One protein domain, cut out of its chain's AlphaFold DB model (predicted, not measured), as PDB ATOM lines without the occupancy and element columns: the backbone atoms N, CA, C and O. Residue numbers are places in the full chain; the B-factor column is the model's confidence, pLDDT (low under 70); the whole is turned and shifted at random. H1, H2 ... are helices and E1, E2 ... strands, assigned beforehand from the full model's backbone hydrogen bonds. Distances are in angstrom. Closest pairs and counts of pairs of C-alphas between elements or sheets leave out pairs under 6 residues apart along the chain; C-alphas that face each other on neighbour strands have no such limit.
ATOM      1  N   TYR A   2     141.438 105.879 195.339       25.55
ATOM      2  CA  TYR A   2     141.901 104.565 194.892       25.55
ATOM      3  C   TYR A   2     142.725 104.758 193.623       25.55
ATOM      4  O   TYR A   2     142.212 105.241 192.615       25.55
ATOM      5  N   TYR A   3     144.009 104.418 193.701       32.16
ATOM      6  CA  TYR A   3     144.886 104.329 192.545       32.16
ATOM      7  C   TYR A   3     144.374 103.188 191.659       32.16
ATOM      8  O   TYR A   3     144.473 102.016 192.015       32.16
ATOM      9  N   LEU A   4     143.762 103.536 190.526       39.22
ATOM     10  CA  LEU A   4     143.455 102.576 189.473       39.22
ATOM     11  C   LEU A   4     144.789 102.057 188.938       39.22
ATOM     12  O   LEU A   4     145.509 102.787 188.259       39.22
ATOM     13  N   ASN A   5     145.116 100.807 189.272       49.16
ATOM     14  CA  ASN A   5     146.195 100.060 188.640       49.16
ATOM     15  C   ASN A   5     146.119 100.280 187.122       49.16
ATOM     16  O   ASN A   5     145.074 100.050 186.512       49.16
ATOM     17  N   GLU A   6     147.199 100.791 186.536       61.88
ATOM     18  CA  GLU A   6     147.242 101.217 185.139       61.88
ATOM     19  C   GLU A   6     146.944 100.036 184.209       61.88
ATOM     20  O   GLU A   6     147.811  99.206 183.935       61.88
ATOM     21  N   ILE A   7     145.714  99.948 183.704       73.38
ATOM     22  CA  ILE A   7     145.347  98.935 182.714       73.38
ATOM     23  C   ILE A   7     146.093  99.263 181.413       73.38
ATOM     24  O   ILE A   7     145.927 100.352 180.847       73.38
ATOM     25  N   LYS A   8     146.923  98.320 180.949       78.62
ATOM     26  CA  LYS A   8     147.759  98.443 179.745       78.62
ATOM     27  C   LYS A   8     147.311  97.452 178.676       78.62
ATOM     28  O   LYS A   8     147.009  96.305 178.982       78.62
ATOM     29  N   ALA A   9     147.303  97.897 177.425       74.62
ATOM     30  CA  ALA A   9     146.972  97.086 176.257       74.62
ATOM     31  C   ALA A   9     148.111  97.148 175.229       74.62
ATOM     32  O   ALA A   9     148.703  98.210 175.024       74.62
ATOM     33  N   LYS A  10     148.416  96.022 174.576       75.50
ATOM     34  CA  LYS A  10     149.408  95.940 173.495       75.50
ATOM     35  C   LYS A  10     148.685  95.765 172.161       75.50
ATOM     36  O   LYS A  10     147.921  94.819 172.003       75.50
ATOM     37  N   THR A  11     148.942  96.653 171.205       71.00
ATOM     38  CA  THR A  11     148.345  96.611 169.858       71.00
ATOM     39  C   THR A  11     149.423  96.948 168.836       71.00
ATOM     40  O   THR A  11     150.100  97.964 168.988       71.00
ATOM     41  N   ASN A  12     149.621  96.090 167.829       69.56
ATOM     42  CA  ASN A  12     150.637  96.244 166.771       69.56
ATOM     43  C   ASN A  12     152.048  96.570 167.297       69.56
ATOM     44  O   ASN A  12     152.749  97.414 166.756       69.56
ATOM     45  N   GLY A  13     152.450  95.951 168.412       73.88
ATOM     46  CA  GLY A  13     153.752  96.205 169.044       73.88
ATOM     47  C   GLY A  13     153.828  97.472 169.909       73.88
ATOM     48  O   GLY A  13     154.794  97.634 170.652       73.88
ATOM     49  N   TYR A  14     152.800  98.324 169.906       74.75
ATOM     50  CA  TYR A  14     152.732  99.539 170.717       74.75
ATOM     51  C   TYR A  14     151.934  99.327 172.007       74.75
ATOM     52  O   TYR A  14     150.897  98.660 172.031       74.75
ATOM     53  N   MET A  15     152.414  99.938 173.091       80.56
ATOM     54  CA  MET A  15     151.774  99.894 174.406       80.56
ATOM     55  C   MET A  15     150.853 101.098 174.598       80.56
ATOM     56  O   MET A  15     151.259 102.247 174.399       80.56
ATOM     57  N   HIS A  16     149.639 100.835 175.059       81.44
ATOM     58  CA  HIS A  16     148.612 101.825 175.343       81.44
ATOM     59  C   HIS A  16     148.173 101.726 176.804       81.44
ATOM     60  O   HIS A  16     148.153 100.644 177.384       81.44
ATOM     61  N   VAL A  17     147.812 102.862 177.391       83.94
ATOM     62  CA  VAL A  17     147.297 102.985 178.759       83.94
ATOM     63  C   VAL A  17     145.860 103.488 178.687       83.94
ATOM     64  O   VAL A  17     145.550 104.365 177.872       83.94
ATOM     65  N   MET A  18     144.971 102.945 179.519       82.69
ATOM     66  CA  MET A  18     143.574 103.384 179.559       82.69
ATOM     67  C   MET A  18     143.489 104.864 179.962       82.69
ATOM     68  O   MET A  18     144.036 105.274 180.985       82.69
ATOM     69  N   LYS A  19     142.820 105.681 179.140       83.75
ATOM     70  CA  LYS A  19     142.550 107.100 179.425       83.75
ATOM     71  C   LYS A  19     141.172 107.283 180.055       83.75
ATOM     72  O   LYS A  19     141.038 108.045 181.003       83.75
ATOM     73  N   HIS A  20     140.151 106.639 179.490       81.12
ATOM     74  CA  HIS A  20     138.763 106.792 179.925       81.12
ATOM     75  C   HIS A  20     137.952 105.529 179.627       81.12
ATOM     76  O   HIS A  20     138.021 104.999 178.516       81.12
ATOM     77  N   ALA A  21     137.145 105.101 180.595       80.38
ATOM     78  CA  ALA A  21     136.141 104.056 180.436       80.38
ATOM     79  C   ALA A  21     134.754 104.704 180.321       80.38
ATOM     80  O   ALA A  21     134.236 105.258 181.285       80.38
ATOM     81  N   GLY A  22     134.181 104.694 179.118       74.44
ATOM     82  CA  GLY A  22     132.806 105.120 178.868       74.44
ATOM     83  C   GLY A  22     131.822 103.958 178.994       74.44
ATOM     84  O   GLY A  22     132.222 102.803 179.087       74.44
ATOM     85  N   LYS A  23     130.517 104.259 178.933       74.31
ATOM     86  CA  LYS A  23     129.450 103.246 179.058       74.31
ATOM     87  C   LYS A  23     129.550 102.125 178.017       74.31
ATOM     88  O   LYS A  23     129.280 100.984 178.349       74.31
ATOM     89  N   ASN A  24     129.958 102.463 176.788       79.06
ATOM     90  CA  ASN A  24     129.984 101.545 175.640       79.06
ATOM     91  C   ASN A  24     131.357 101.465 174.949       79.06
ATOM     92  O   ASN A  24     131.499 100.778 173.935       79.06
ATOM     93  N   TYR A  25     132.368 102.180 175.451       79.06
ATOM     94  CA  TYR A  25     133.687 102.229 174.826       79.06
ATOM     95  C   TYR A  25     134.806 102.501 175.827       79.06
ATOM     96  O   TYR A  25     134.622 103.217 176.810       79.06
ATOM     97  N   TYR A  26     135.998 102.008 175.513       81.56
ATOM     98  CA  TYR A  26     137.244 102.379 176.166       81.56
ATOM     99  C   TYR A  26     138.073 103.252 175.234       81.56
ATOM    100  O   TYR A  26     138.216 102.958 174.044       81.56
ATOM    101  N   THR A  27     138.637 104.316 175.792       81.06
ATOM    102  CA  THR A  27     139.616 105.160 175.111       81.06
ATOM    103  C   THR A  27     140.983 104.896 175.712       81.06
ATOM    104  O   THR A  27     141.180 105.065 176.922       81.06
ATOM    105  N   TRP A  28     141.943 104.551 174.865       83.69
ATOM    106  CA  TRP A  28     143.326 104.311 175.250       83.69
ATOM    107  C   TRP A  28     144.232 105.367 174.634       83.69
ATOM    108  O   TRP A  28     144.015 105.816 173.509       83.69
ATOM    109  N   ARG A  29     145.266 105.759 175.371       84.50
ATOM    110  CA  ARG A  29     146.323 106.654 174.891       84.50
ATOM    111  C   ARG A  29     147.623 105.878 174.773       84.50
ATOM    112  O   ARG A  29     147.883 104.997 175.588       84.50
ATOM    113  N   CYS A  30     148.457 106.213 173.797       85.19
ATOM    114  CA  CYS A  30     149.801 105.647 173.718       85.19
ATOM    115  C   CYS A  30     150.587 105.909 175.019       85.19
ATOM    116  O   CYS A  30     150.559 107.018 175.558       85.19
ATOM    117  N   ASN A  31     151.316 104.903 175.512       82.00
ATOM    118  CA  ASN A  31     152.164 105.036 176.702       82.00
ATOM    119  C   ASN A  31     153.287 106.066 176.488       82.00
ATOM    120  O   ASN A  31     153.667 106.786 177.403       82.00
ATOM    121  N   LYS A  32     153.767 106.202 175.246       81.00
ATOM    122  CA  LYS A  32     154.775 107.200 174.861       81.00
ATOM    123  C   LYS A  32     154.177 108.595 174.608       81.00
ATOM    124  O   LYS A  32     154.800 109.416 173.941       81.00
ATOM    125  N   LYS A  33     152.963 108.890 175.102       79.62
ATOM    126  CA  LYS A  33     152.360 110.227 174.964       79.62
ATOM    127  C   LYS A  33     153.188 111.294 175.675       79.62
ATOM    128  O   LYS A  33     153.350 112.367 175.117       79.62
ATOM    129  N   SER A  34     153.685 111.007 176.877       72.50
ATOM    130  CA  SER A  34     154.484 111.953 177.668       72.50
ATOM    131  C   SER A  34     155.907 112.119 177.141       72.50
ATOM    132  O   SER A  34     156.446 113.211 177.218       72.50
ATOM    133  N   SER A  35     156.510 111.058 176.597       74.88
ATOM    134  CA  SER A  35     157.900 111.088 176.129       74.88
ATOM    135  C   SER A  35     158.060 111.530 174.675       74.88
ATOM    136  O   SER A  35     159.051 112.171 174.352       74.88
ATOM    137  N   LEU A  36     157.111 111.197 173.793       76.25
ATOM    138  CA  LEU A  36     157.210 111.454 172.347       76.25
ATOM    139  C   LEU A  36     156.053 112.300 171.795       76.25
ATOM    140  O   LEU A  36     155.862 112.359 170.584       76.25
ATOM    141  N   ASN A  37     155.206 112.881 172.653       75.69
ATOM    142  CA  ASN A  37     153.986 113.600 172.255       75.69
ATOM    143  C   ASN A  37     153.028 112.814 171.336       75.69
ATOM    144  O   ASN A  37     152.091 113.388 170.771       75.69
ATOM    145  N   CYS A  38     153.177 111.487 171.267       74.56
ATOM    146  CA  CYS A  38     152.503 110.614 170.308       74.56
ATOM    147  C   CYS A  38     150.978 110.863 170.252       74.56
ATOM    148  O   CYS A  38     150.300 110.718 171.271       74.56
ATOM    149  N   PRO A  39     150.398 111.244 169.100       74.94
ATOM    150  CA  PRO A  39     148.973 111.571 168.998       74.94
ATOM    151  C   PRO A  39     148.052 110.341 168.957       74.94
ATOM    152  O   PRO A  39     146.838 110.502 168.942       74.94
ATOM    153  N   ALA A  40     148.594 109.119 168.956       74.25
ATOM    154  CA  ALA A  40     147.804 107.903 168.798       74.25
ATOM    155  C   ALA A  40     146.800 107.695 169.949       74.25
ATOM    156  O   ALA A  40     147.171 107.609 171.130       74.25
ATOM    157  N   ILE A  41     145.523 107.583 169.573       80.31
ATOM    158  CA  ILE A  41     144.402 107.262 170.456       80.31
ATOM    159  C   ILE A  41     143.684 106.042 169.876       80.31
ATOM    160  O   ILE A  41     143.319 106.003 168.701       80.31
ATOM    161  N   LEU A  42     143.475 105.034 170.715       77.81
ATOM    162  CA  LEU A  42     142.758 103.816 170.353       77.81
ATOM    163  C   LEU A  42     141.352 103.876 170.949       77.81
ATOM    164  O   LEU A  42     141.194 104.226 172.124       77.81
ATOM    165  N   HIS A  43     140.347 103.500 170.165       77.00
ATOM    166  CA  HIS A  43     138.977 103.371 170.646       77.00
ATOM    167  C   HIS A  43     138.489 101.939 170.467       77.00
ATOM    168  O   HIS A  43     138.439 101.432 169.346       77.00
ATOM    169  N   ASN A  44     138.059 101.325 171.567       73.69
ATOM    170  CA  ASN A  44     137.471  99.989 171.549       73.69
ATOM    171  C   ASN A  44     136.026 100.123 171.995       73.69
ATOM    172  O   ASN A  44     135.771 100.595 173.101       73.69
ATOM    173  N   SER A  45     135.075  99.710 171.168       70.69
ATOM    174  CA  SER A  45     133.715  99.481 171.655       70.69
ATOM    175  C   SER A  45     133.696  98.207 172.488       70.69
ATOM    176  O   SER A  45     134.308  97.220 172.090       70.69
ATOM    177  N   ILE A  46     132.956  98.204 173.597       64.69
ATOM    178  CA  ILE A  46     132.838  97.039 174.496       64.69
ATOM    179  C   ILE A  46     132.386  95.778 173.732       64.69
ATOM    180  O   ILE A  46     132.762  94.670 174.098       64.69
ATOM    181  N   ASN A  47     131.659  95.966 172.624       59.19
ATOM    182  CA  ASN A  47     131.059  94.901 171.822       59.19
ATOM    183  C   ASN A  47     131.795  94.589 170.502       59.19
ATOM    184  O   ASN A  47     131.286  93.785 169.729       59.19
ATOM    185  N   LYS A  48     132.942  95.221 170.194       52.03
ATOM    186  CA  LYS A  48     133.743  94.861 169.000       52.03
ATOM    187  C   LYS A  48     135.133  94.410 169.422       52.03
ATOM    188  O   LYS A  48     135.799  95.093 170.195       52.03
ATOM    189  N   THR A  49     135.545  93.270 168.888       51.78
ATOM    190  CA  THR A  49     136.849  92.638 169.111       51.78
ATOM    191  C   THR A  49     137.993  93.376 168.423       51.78
ATOM    192  O   THR A  49     139.123  93.289 168.897       51.78
ATOM    193  N   ASP A  50     137.698  94.171 167.390       50.38
ATOM    194  CA  ASP A  50     138.719  94.887 166.629       50.38
ATOM    195  C   ASP A  50     138.835  96.346 167.088       50.38
ATOM    196  O   ASP A  50     137.912  97.152 166.896       50.38
ATOM    197  N   PRO A  51     139.954  96.717 167.729       56.16
ATOM    198  CA  PRO A  51     140.183  98.077 168.166       56.16
ATOM    199  C   PRO A  51     140.453  98.980 166.956       56.16
ATOM    200  O   PRO A  51     141.390  98.754 166.190       56.16
ATOM    201  N   ILE A  52     139.661 100.040 166.787       54.91
ATOM    202  CA  ILE A  52     139.877 100.993 165.694       54.91
ATOM    203  C   ILE A  52     140.962 101.970 166.143       54.91
ATOM    204  O   ILE A  52     140.755 102.802 167.038       54.91
ATOM    205  N   LEU A  53     142.131 101.880 165.506       47.94
ATOM    206  CA  LEU A  53     143.196 102.860 165.661       47.94
ATOM    207  C   LEU A  53     142.772 104.156 164.966       47.94
ATOM    208  O   LEU A  53     142.764 104.248 163.741       47.94
ATOM    209  N   LYS A  54     142.412 105.170 165.754       53.66
ATOM    210  CA  LYS A  54     142.183 106.515 165.230       53.66
ATOM    211  C   LYS A  54     143.476 107.298 165.380       53.66
ATOM    212  O   LYS A  54     143.779 107.856 166.433       53.66
ATOM    213  N   CYS A  55     144.250 107.353 164.304       44.31
ATOM    214  CA  CYS A  55     145.287 108.362 164.189       44.31
ATOM    215  C   CYS A  55     144.588 109.724 164.204       44.31
ATOM    216  O   CYS A  55     143.875 110.054 163.261       44.31
ATOM    217  N   SER A  56     144.769 110.528 165.257       52.34
ATOM    218  CA  SER A  56     144.431 111.952 165.178       52.34
ATOM    219  C   SER A  56     145.513 112.652 164.344       52.34
ATOM    220  O   SER A  56     146.294 113.455 164.853       52.34
ATOM    221  N   GLY A  57     145.646 112.251 163.081       54.31
ATOM    222  CA  GLY A  57     146.429 112.991 162.102       54.31
ATOM    223  C   GLY A  57     145.681 114.289 161.850       54.31
ATOM    224  O   GLY A  57     144.545 114.208 161.409       54.31
ATOM    225  N   ALA A  58     146.295 115.406 162.257       58.91
ATOM    226  CA  ALA A  58     145.862 116.802 162.165       58.91
ATOM    227  C   ALA A  58     144.359 117.073 162.397       58.91
ATOM    228  O   ALA A  58     143.480 116.601 161.683       58.91
ATOM    229  N   ASN A  59     144.033 117.911 163.390       68.44
ATOM    230  CA  ASN A  59     142.659 118.401 163.531       68.44
ATOM    231  C   ASN A  59     142.219 118.973 162.165       68.44
ATOM    232  O   ASN A  59     142.953 119.801 161.630       68.44
ATOM    233  N   PRO A  60     141.068 118.581 161.588       70.19
ATOM    234  CA  PRO A  60     140.620 119.114 160.298       70.19
ATOM    235  C   PRO A  60     140.618 120.649 160.261       70.19
ATOM    236  O   PRO A  60     140.878 121.257 159.229       70.19
ATOM    237  N   SER A  61     140.405 121.277 161.421       66.56
ATOM    238  CA  SER A  61     140.507 122.729 161.598       66.56
ATOM    239  C   SER A  61     141.937 123.254 161.410       66.56
ATOM    240  O   SER A  61     142.119 124.325 160.847       66.56
ATOM    241  N   GLN A  62     142.950 122.511 161.867       68.00
ATOM    242  CA  GLN A  62     144.366 122.842 161.674       68.00
ATOM    243  C   GLN A  62     144.782 122.667 160.213       68.00
ATOM    244  O   GLN A  62     145.394 123.577 159.673       68.00
ATOM    245  N   MET A  63     144.376 121.571 159.557       74.94
ATOM    246  CA  MET A  63     144.647 121.364 158.123       74.94
ATOM    247  C   MET A  63     144.036 122.480 157.272       74.94
ATOM    248  O   MET A  63     144.667 122.999 156.358       74.94
ATOM    249  N   TYR A  64     142.806 122.876 157.602       78.94
ATOM    250  CA  TYR A  64     142.135 123.983 156.938       78.94
ATOM    251  C   TYR A  64     142.842 125.321 157.194       78.94
ATOM    252  O   TYR A  64     143.084 126.073 156.254       78.94
ATOM    253  N   ALA A  65     143.202 125.618 158.445       78.44
ATOM    254  CA  ALA A  65     143.903 126.853 158.790       78.44
ATOM    255  C   ALA A  65     145.270 126.955 158.091       78.44
ATOM    256  O   ALA A  65     145.625 128.022 157.595       78.44
ATOM    257  N   GLU A  66     146.001 125.843 158.010       83.00
ATOM    258  CA  GLU A  66     147.276 125.748 157.300       83.00
ATOM    259  C   GLU A  66     147.095 125.980 155.795       83.00
ATOM    260  O   GLU A  66     147.771 126.837 155.229       83.00
ATOM    261  N   ALA A  67     146.113 125.331 155.166       82.50
ATOM    262  CA  ALA A  67     145.808 125.546 153.753       82.50
ATOM    263  C   ALA A  67     145.418 127.006 153.454       82.50
ATOM    264  O   ALA A  67     145.892 127.591 152.485       82.50
ATOM    265  N   VAL A  68     144.617 127.638 154.318       84.25
ATOM    266  CA  VAL A  68     144.225 129.054 154.179       84.25
ATOM    267  C   VAL A  68     145.404 130.007 154.396       84.25
ATOM    268  O   VAL A  68     145.419 131.111 153.847       84.25
ATOM    269  N   SER A  69     146.395 129.612 155.197       86.56
ATOM    270  CA  SER A  69     147.595 130.420 155.435       86.56
ATOM    271  C   SER A  69     148.504 130.516 154.208       86.56
ATOM    272  O   SER A  69     149.201 131.516 154.064       86.56
ATOM    273  N   GLN A  70     148.446 129.522 153.319       91.75
ATOM    274  CA  GLN A  70     149.260 129.443 152.102       91.75
ATOM    275  C   GLN A  70     148.628 130.163 150.897       91.75
ATOM    276  O   GLN A  70     149.273 130.297 149.861       91.75
ATOM    277  N   LEU A  71     147.374 130.620 151.008       90.69
ATOM    278  CA  LEU A  71     146.681 131.325 149.928       90.69
ATOM    279  C   LEU A  71     147.171 132.768 149.782       90.69
ATOM    280  O   LEU A  71     147.508 133.437 150.764       90.69
ATOM    281  N   ASP A  72     147.130 133.275 148.552       93.88
ATOM    282  CA  ASP A  72     147.414 134.675 148.266       93.88
ATOM    283  C   ASP A  72     146.366 135.605 148.907       93.88
ATOM    284  O   ASP A  72     145.210 135.240 149.149       93.88
ATOM    285  N   VAL A  73     146.783 136.843 149.184       92.31
ATOM    286  CA  VAL A  73     145.960 137.837 149.892       92.31
ATOM    287  C   VAL A  73     144.654 138.125 149.148       92.31
ATOM    288  O   VAL A  73     143.612 138.309 149.782       92.31
ATOM    289  N   TYR A  74     144.686 138.129 147.814       92.94
ATOM    290  CA  TYR A  74     143.522 138.434 146.990       92.94
ATOM    291  C   TYR A  74     142.476 137.314 147.051       92.94
ATOM    292  O   TYR A  74     141.294 137.580 147.294       92.94
ATOM    293  N   THR A  75     142.896 136.056 146.928       88.31
ATOM    294  CA  THR A  75     142.010 134.895 147.088       88.31
ATOM    295  C   THR A  75     141.464 134.809 148.508       88.31
ATOM    296  O   THR A  75     140.264 134.588 148.694       88.31
ATOM    297  N   LYS A  76     142.298 135.068 149.520       87.38
ATOM    298  CA  LYS A  76     141.888 135.061 150.930       87.38
ATOM    299  C   LYS A  76     140.814 136.110 151.237       87.38
ATOM    300  O   LYS A  76     139.889 135.820 151.991       87.38
ATOM    301  N   ALA A  77     140.890 137.289 150.618       87.31
ATOM    302  CA  ALA A  77     139.891 138.352 150.765       87.31
ATOM    303  C   ALA A  77     138.526 138.002 150.142       87.31
ATOM    304  O   ALA A  77     137.498 138.521 150.576       87.31
ATOM    305  N   ARG A  78     138.500 137.110 149.143       88.75
ATOM    306  CA  ARG A  78     137.268 136.618 148.501       88.75
ATOM    307  C   ARG A  78     136.635 135.428 149.217       88.75
ATOM    308  O   ARG A  78     135.501 135.067 148.901       88.75
ATOM    309  N   MET A  79     137.338 134.805 150.164       86.75
ATOM    310  CA  MET A  79     136.784 133.686 150.918       86.75
ATOM    311  C   MET A  79     135.634 134.152 151.824       86.75
ATOM    312  O   MET A  79     135.732 135.194 152.476       86.75
ATOM    313  N   PRO A  80     134.546 133.375 151.930       82.19
ATOM    314  CA  PRO A  80     133.477 133.679 152.867       82.19
ATOM    315  C   PRO A  80     133.989 133.603 154.310       82.19
ATOM    316  O   PRO A  80     134.744 132.701 154.676       82.19
ATOM    317  N   VAL A  81     133.529 134.533 155.147       80.81
ATOM    318  CA  VAL A  81     133.898 134.604 156.569       80.81
ATOM    319  C   VAL A  81     133.616 133.263 157.255       80.81
ATOM    320  O   VAL A  81     132.562 132.660 157.044       80.81
TER     321      VAL A  81
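This is residues 2 to 81 of the 204 residues of an uncharacterized protein of Aphis craccivora (UniProt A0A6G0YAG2). A small head, one antiparallel sheet of five strands curled like part of a barrel, is followed by an arm in which H2 and then H3 lead away from it; residues 59 to 67 and 69 to 75 stick out. The short H1 only grazes the sheet. The printed part has 80 residues, in the order E1 E2 E3 H1 E4 E5 H2 H3; the sheet's order is E1 E2 E3 E4 E5, and the class is mixed, helices and strands. It is extended, with a radius of gyration of the C-alphas of 18.4 A and spans of 56 by 30 by 28 A.

E1, residues 8 to 11, and E2, residues 14 to 21, form an antiparallel hairpin, with N 9 and O 16 2.9 A apart. E3, residues 25 to 30, completes a meander, each strand the antiparallel neighbour of the one before; N 17 and O 29 are 2.8 A apart. H1, residues 33 to 36, is only just on the sheet, with 5 pairs of C-alphas within 10 A, and is too short for an O i to N i+4 pair. E4, residues 40 to 45, is antiparallel to E3 at 160 degrees, with N 28 and O 42 2.9 A apart. E5, residues 52 to 55, forms a hairpin with E4, N 54 and O 41 being 3.2 A apart. H2, residues 60 to 69, and H3, residues 73 to 78, are not on the sheet; in both, every O i to N i+4 pair is within hydrogen-bond range. They are close but not clearly touching, their closest C-alphas, of Val 68 and Lys 76, 7.2 A apart, at a steep tilt of 57 degrees, opposite ways.

E1 begins at C-alpha 8 (147.759, 98.443, 179.745). E2 is 19.8 A long, E3 16.5 A, E4 16.7 A and H2 14.1 A. H3 ends at C-alpha 78 (137.268, 136.618, 148.501).

The C-alphas farthest apart, of Tyr 2 and Tyr 74, are 58.7 A apart. The printed part has no cut, and no link is long. The pLDDT is under 70 at residues 2 to 6, 12, 46 to 59 and 61 to 62.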